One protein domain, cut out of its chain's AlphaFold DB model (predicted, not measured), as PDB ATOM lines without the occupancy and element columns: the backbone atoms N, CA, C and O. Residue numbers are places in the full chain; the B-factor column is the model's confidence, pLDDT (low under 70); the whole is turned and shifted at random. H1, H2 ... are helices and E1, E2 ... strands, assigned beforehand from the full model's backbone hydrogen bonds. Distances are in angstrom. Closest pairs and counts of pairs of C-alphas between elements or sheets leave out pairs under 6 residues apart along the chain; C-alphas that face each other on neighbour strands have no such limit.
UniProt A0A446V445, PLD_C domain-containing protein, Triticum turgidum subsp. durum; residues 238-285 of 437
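What this domain is: This is residues 238 to 285 of the 437 residues of the protein "PLD_C domain-containing protein" of Triticum turgidum subsp. durum (UniProt A0A446V445). A small antiparallel sheet, in the order E1, E3, E2, and short helix H1 make a compact body. H2 follows E3 as an arm; residues 278 to 285 stick out. The printed part has 48 residues, with E1, H1, E2, E3, H2 along the chain, class mixed. It is only just loose, close to compact, with radius of gyration of the C-alphas 11.7 A and spans of 35 by 21 by 18 A.

How they stand to each other: Start at E1, residues 239 to 241, antiparallel to E3, residues 268 to 272; N 271 and O 240, 2.8 A apart, are within hydrogen-bond range. H1, residues 254 to 259, only grazes the sheet; its closest C-alpha pair with E2, residues 263 to 265, is Met 257 and Leu 263, 6.9 A. E2 and E3 form an antiparallel hairpin, with N 263 and O 270 within hydrogen-bond range at 2.8 A. E1, H1 and E2 form a split strand-helix-strand unit, E3 between its same-way strands, with a right-handed crossover. H2, residues 273 to 284, only grazes the sheet; its closest C-alpha pair with E1 is Ile 274 and Ser 239, 6.1 A. In H1 and H2 every O i to N i+4 pair is within hydrogen-bond range.

Where its parts are: Find C-alpha 239 at (14.849, -38.350, -23.683), where E1 begins. E3 is 12.3 A long; H2 runs 16.1 A to C-alpha 284 at (25.611, -49.191, -38.471).

The domain as a whole: The farthest C-alphas, Trp 252 and Ala 285, are 35.5 A apart. The printed part has no cut, E1 to H1 is a long link, and no printed residue is under 70 in pLDDT.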
ATOM      1  N   ARG A 238      18.422 -36.538 -26.646       96.50
ATOM      2  CA  ARG A 238      17.760 -36.538 -25.336       96.50
ATOM      3  C   ARG A 238      16.550 -37.470 -25.262       96.50
ATOM      4  O   ARG A 238      16.019 -37.930 -26.270       96.50
ATOM      5  N   SER A 239      16.115 -37.703 -24.029       96.19
ATOM      6  CA  SER A 239      14.849 -38.350 -23.683       96.19
ATOM      7  C   SER A 239      14.038 -37.365 -22.849       96.19
ATOM      8  O   SER A 239      14.415 -37.066 -21.715       96.19
ATOM      9  N   VAL A 240      12.977 -36.789 -23.416       95.62
ATOM     10  CA  VAL A 240      12.214 -35.724 -22.746       95.62
ATOM     11  C   VAL A 240      10.797 -35.595 -23.290       95.62
ATOM     12  O   VAL A 240      10.551 -35.843 -24.466       95.62
ATOM     13  N   ASP A 241       9.864 -35.147 -22.455       94.38
ATOM     14  CA  ASP A 241       8.476 -34.888 -22.840       94.38
ATOM     15  C   ASP A 241       8.093 -33.400 -22.753       94.38
ATOM     16  O   ASP A 241       8.753 -32.574 -22.113       94.38
ATOM     17  N   ALA A 242       6.954 -33.052 -23.351       93.50
ATOM     18  CA  ALA A 242       6.345 -31.722 -23.267       93.50
ATOM     19  C   ALA A 242       5.962 -31.297 -21.831       93.50
ATOM     20  O   ALA A 242       5.653 -30.126 -21.579       93.50
ATOM     21  N   GLY A 243       5.958 -32.229 -20.875       90.75
ATOM     22  CA  GLY A 243       5.806 -31.951 -19.450       90.75
ATOM     23  C   GLY A 243       7.045 -31.290 -18.844       90.75
ATOM     24  O   GLY A 243       6.905 -30.471 -17.929       90.75
ATOM     25  N   SER A 244       8.218 -31.572 -19.406       91.56
ATOM     26  CA  SER A 244       9.542 -31.203 -18.898       91.56
ATOM     27  C   SER A 244      10.180 -30.016 -19.623       91.56
ATOM     28  O   SER A 244      11.060 -29.355 -19.070       91.56
ATOM     29  N   VAL A 245       9.718 -29.694 -20.834       93.50
ATOM     30  CA  VAL A 245      10.244 -28.589 -21.654       93.50
ATOM     31  C   VAL A 245       9.158 -27.636 -22.140       93.50
ATOM     32  O   VAL A 245       7.983 -27.976 -22.263       93.50
ATOM     33  N   LYS A 246       9.549 -26.393 -22.424       92.88
ATOM     34  CA  LYS A 246       8.710 -25.402 -23.102       92.88
ATOM     35  C   LYS A 246       9.048 -25.377 -24.595       92.88
ATOM     36  O   LYS A 246      10.216 -25.422 -24.959       92.88
ATOM     37  N   GLY A 247       8.025 -25.223 -25.441       90.69
ATOM     38  CA  GLY A 247       8.188 -25.067 -26.892       90.69
ATOM     39  C   GLY A 247       8.074 -26.365 -27.690       90.69
ATOM     40  O   GLY A 247       8.481 -26.390 -28.843       90.69
ATOM     41  N   PHE A 248       7.568 -27.442 -27.090       94.81
ATOM     42  CA  PHE A 248       7.063 -28.592 -27.846       94.81
ATOM     43  C   PHE A 248       5.660 -28.294 -28.386       94.81
ATOM     44  O   PHE A 248       4.900 -27.619 -27.674       94.81
ATOM     45  N   PRO A 249       5.322 -28.787 -29.594       95.44
ATOM     46  CA  PRO A 249       3.959 -28.748 -30.096       95.44
ATOM     47  C   PRO A 249       3.035 -29.589 -29.213       95.44
ATOM     48  O   PRO A 249       3.454 -30.370 -28.347       95.44
ATOM     49  N   ARG A 250       1.738 -29.419 -29.420       93.88
ATOM     50  CA  ARG A 250       0.714 -30.321 -28.912       93.88
ATOM     51  C   ARG A 250       0.778 -31.637 -29.672       93.88
ATOM     52  O   ARG A 250       1.105 -31.681 -30.848       93.88
ATOM     53  N   SER A 251       0.380 -32.718 -29.009       91.44
ATOM     54  CA  SER A 251       0.446 -34.063 -29.589       91.44
ATOM     55  C   SER A 251      -0.451 -34.272 -30.817       91.44
ATOM     56  O   SER A 251      -0.315 -35.286 -31.489       91.44
ATOM     57  N   TRP A 252      -1.396 -33.363 -31.078       92.75
ATOM     58  CA  TRP A 252      -2.278 -33.385 -32.251       92.75
ATOM     59  C   TRP A 252      -1.797 -32.482 -33.398       92.75
ATOM     60  O   TRP A 252      -2.423 -32.468 -34.452       92.75
ATOM     61  N   GLU A 253      -0.711 -31.723 -33.220       94.44
ATOM     62  CA  GLU A 253      -0.085 -30.916 -34.278       94.44
ATOM     63  C   GLU A 253       0.891 -31.804 -35.073       94.44
ATOM     64  O   GLU A 253       2.109 -31.690 -34.944       94.44
ATOM     65  N   THR A 254       0.344 -32.751 -35.844       92.56
ATOM     66  CA  THR A 254       1.091 -33.863 -36.467       92.56
ATOM     67  C   THR A 254       2.228 -33.405 -37.379       92.56
ATOM     68  O   THR A 254       3.319 -33.953 -37.285       92.56
ATOM     69  N   GLU A 255       2.018 -32.366 -38.190       95.69
ATOM     70  CA  GLU A 255       3.055 -31.834 -39.087       95.69
ATOM     71  C   GLU A 255       4.271 -31.295 -38.311       95.69
ATOM     72  O   GLU A 255       5.412 -31.578 -38.670       95.69
ATOM     73  N   GLU A 256       4.057 -30.566 -37.206       94.94
ATOM     74  CA  GLU A 256       5.165 -30.051 -36.385       94.94
ATOM     75  C   GLU A 256       5.840 -31.170 -35.576       94.94
ATOM     76  O   GLU A 256       7.059 -31.154 -35.383       94.94
ATOM     77  N   MET A 257       5.065 -32.156 -35.112       95.81
ATOM     78  CA  MET A 257       5.594 -33.357 -34.459       95.81
ATOM     79  C   MET A 257       6.548 -34.117 -35.389       95.81
ATOM     80  O   MET A 257       7.681 -34.399 -34.998       95.81
ATOM     81  N   GLU A 258       6.119 -34.392 -36.622       94.19
ATOM     82  CA  GLU A 258       6.907 -35.100 -37.636       94.19
ATOM     83  C   GLU A 258       8.150 -34.310 -38.049       94.19
ATOM     84  O   GLU A 258       9.251 -34.861 -38.031       94.19
ATOM     85  N   ALA A 259       8.008 -33.006 -38.316       94.06
ATOM     86  CA  ALA A 259       9.120 -32.128 -38.693       94.06
ATOM     87  C   ALA A 259      10.231 -32.053 -37.630       94.06
ATOM     88  O   ALA A 259      11.360 -31.661 -37.924       94.06
ATOM     89  N   ARG A 260       9.915 -32.406 -36.380       91.94
ATOM     90  CA  ARG A 260      10.842 -32.393 -35.242       91.94
ATOM     91  C   ARG A 260      11.170 -33.788 -34.717       91.94
ATOM     92  O   ARG A 260      11.802 -33.888 -33.667       91.94
ATOM     93  N   HIS A 261      10.742 -34.838 -35.419       94.81
ATOM     94  CA  HIS A 261      10.939 -36.240 -35.039       94.81
ATOM     95  C   HIS A 261      10.439 -36.573 -33.621       94.81
ATOM     96  O   HIS A 261      11.066 -37.328 -32.877       94.81
ATOM     97  N   LEU A 262       9.309 -35.982 -33.230       95.69
ATOM     98  CA  LEU A 262       8.665 -36.221 -31.943       95.69
ATOM     99  C   LEU A 262       7.611 -37.324 -32.064       95.69
ATOM    100  O   LEU A 262       6.923 -37.454 -33.073       95.69
ATOM    101  N   LEU A 263       7.441 -38.084 -30.988       94.56
ATOM    102  CA  LEU A 263       6.452 -39.147 -30.858       94.56
ATOM    103  C   LEU A 263       5.306 -38.705 -29.947       94.56
ATOM    104  O   LEU A 263       5.490 -37.895 -29.038       94.56
ATOM    105  N   CYS A 264       4.116 -39.254 -30.172       93.44
ATOM    106  CA  CYS A 264       2.992 -39.090 -29.258       93.44
ATOM    107  C   CYS A 264       2.970 -40.254 -28.262       93.44
ATOM    108  O   CYS A 264       2.765 -41.398 -28.661       93.44
ATOM    109  N   ASP A 265       3.125 -39.962 -26.970       88.12
ATOM    110  CA  ASP A 265       2.876 -40.921 -25.888       88.12
ATOM    111  C   ASP A 265       1.914 -40.303 -24.872       88.12
ATOM    112  O   ASP A 265       2.126 -39.186 -24.404       88.12
ATOM    113  N   LYS A 266       0.821 -41.008 -24.559       86.50
ATOM    114  CA  LYS A 266      -0.236 -40.557 -23.627       86.50
ATOM    115  C   LYS A 266      -0.653 -39.089 -23.840       86.50
ATOM    116  O   LYS A 266      -0.823 -38.334 -22.884       86.50
ATOM    117  N   SER A 267      -0.816 -38.688 -25.104       89.75
ATOM    118  CA  SER A 267      -1.184 -37.317 -25.508       89.75
ATOM    119  C   SER A 267      -0.144 -36.236 -25.175       89.75
ATOM    120  O   SER A 267      -0.466 -35.047 -25.110       89.75
ATOM    121  N   LEU A 268       1.114 -36.625 -24.982       91.62
ATOM    122  CA  LEU A 268       2.255 -35.728 -24.862       91.62
ATOM    123  C   LEU A 268       3.178 -35.904 -26.061       91.62
ATOM    124  O   LEU A 268       3.378 -37.009 -26.558       91.62
ATOM    125  N   ALA A 269       3.759 -34.791 -26.499       95.94
ATOM    126  CA  ALA A 269       4.904 -34.836 -27.386       95.94
ATOM    127  C   ALA A 269       6.124 -35.327 -26.598       95.94
ATOM    128  O   ALA A 269       6.437 -34.768 -25.540       95.94
ATOM    129  N   VAL A 270       6.791 -36.356 -27.106       95.62
ATOM    130  CA  VAL A 270       7.948 -37.003 -26.491       95.62
ATOM    131  C   VAL A 270       9.066 -37.102 -27.514       95.62
ATOM    132  O   VAL A 270       8.862 -37.506 -28.652       95.62
ATOM    133  N   GLU A 271      10.266 -36.743 -27.093       97.06
ATOM    134  CA  GLU A 271      11.488 -36.981 -27.839       97.06
ATOM    135  C   GLU A 271      12.200 -38.201 -27.254       97.06
ATOM    136  O   GLU A 271      12.436 -38.266 -26.045       97.06
ATOM    137  N   GLN A 272      12.540 -39.159 -28.116       96.00
ATOM    138  CA  GLN A 272      13.282 -40.379 -27.772       96.00
ATOM    139  C   GLN A 272      14.555 -40.493 -28.623       96.00
ATOM    140  O   GLN A 272      14.944 -41.576 -29.062       96.00
ATOM    141  N   SER A 273      15.205 -39.357 -28.888       97.12
ATOM    142  CA  SER A 273      16.332 -39.275 -29.817       97.12
ATOM    143  C   SER A 273      17.573 -40.021 -29.310       97.12
ATOM    144  O   SER A 273      18.320 -40.548 -30.129       97.12
ATOM    145  N   ILE A 274      17.746 -40.193 -27.988       97.12
ATOM    146  CA  ILE A 274      18.776 -41.099 -27.429       97.12
ATOM    147  C   ILE A 274      18.542 -42.538 -27.894       97.12
ATOM    148  O   ILE A 274      19.463 -43.188 -28.380       97.12
ATOM    149  N   HIS A 275      17.313 -43.047 -27.757       96.81
ATOM    150  CA  HIS A 275      16.987 -44.420 -28.147       96.81
ATOM    151  C   HIS A 275      17.186 -44.627 -29.652       96.81
ATOM    152  O   HIS A 275      17.829 -45.596 -30.052       96.81
ATOM    153  N   ALA A 276      16.724 -43.677 -30.470       96.38
ATOM    154  CA  ALA A 276      16.926 -43.710 -31.915       96.38
ATOM    155  C   ALA A 276      18.418 -43.716 -32.299       96.38
ATOM    156  O   ALA A 276      18.824 -44.515 -33.142       96.38
ATOM    157  N   ALA A 277      19.243 -42.886 -31.647       96.56
ATOM    158  CA  ALA A 277      20.685 -42.835 -31.884       96.56
ATOM    159  C   ALA A 277      21.384 -44.154 -31.518       96.56
ATOM    160  O   ALA A 277      22.195 -44.650 -32.299       96.56
ATOM    161  N   TYR A 278      21.021 -44.770 -30.385       97.56
ATOM    162  CA  TYR A 278      21.515 -46.099 -30.008       97.56
ATOM    163  C   TYR A 278      21.200 -47.147 -31.082       97.56
ATOM    164  O   TYR A 278      22.086 -47.881 -31.514       97.56
ATOM    165  N   VAL A 279      19.945 -47.204 -31.539       97.75
ATOM    166  CA  VAL A 279      19.513 -48.150 -32.581       97.75
ATOM    167  C   VAL A 279      20.275 -47.914 -33.884       97.75
ATOM    168  O   VAL A 279      20.762 -48.870 -34.485       97.75
ATOM    169  N   ALA A 280      20.417 -46.657 -34.309       97.00
ATOM    170  CA  ALA A 280      21.157 -46.305 -35.516       97.00
ATOM    171  C   ALA A 280      22.632 -46.729 -35.424       97.00
ATOM    172  O   ALA A 280      23.130 -47.386 -36.336       97.00
ATOM    173  N   ALA A 281      23.303 -46.436 -34.305       95.38
ATOM    174  CA  ALA A 281      24.699 -46.808 -34.084       95.38
ATOM    175  C   ALA A 281      24.901 -48.332 -34.093       95.38
ATOM    176  O   ALA A 281      25.807 -48.831 -34.756       95.38
ATOM    177  N   ILE A 282      24.024 -49.091 -33.427       97.06
ATOM    178  CA  ILE A 282      24.093 -50.561 -33.408       97.06
ATOM    179  C   ILE A 282      23.873 -51.137 -34.807       97.06
ATOM    180  O   ILE A 282      24.600 -52.033 -35.232       97.06
ATOM    181  N   ARG A 283      22.896 -50.615 -35.556       97.50
ATOM    182  CA  ARG A 283      22.628 -51.058 -36.931       97.50
ATOM    183  C   ARG A 283      23.768 -50.720 -37.886       97.50
ATOM    184  O   ARG A 283      24.032 -51.519 -38.782       97.50
ATOM    185  N   ALA A 284      24.450 -49.597 -37.684       96.31
ATOM    186  CA  ALA A 284      25.611 -49.191 -38.471       96.31
ATOM    187  C   ALA A 284      26.905 -49.921 -38.071       96.31
ATOM    188  O   ALA A 284      27.838 -49.969 -38.866       96.31
ATOM    189  N   ALA A 285      26.967 -50.508 -36.869       94.81
ATOM    190  CA  ALA A 285      28.162 -51.187 -36.384       94.81
ATOM    191  C   ALA A 285      28.592 -52.322 -37.328       94.81
ATOM    192  O   ALA A 285      27.789 -53.196 -37.691       94.81
TER     193      ALA A 285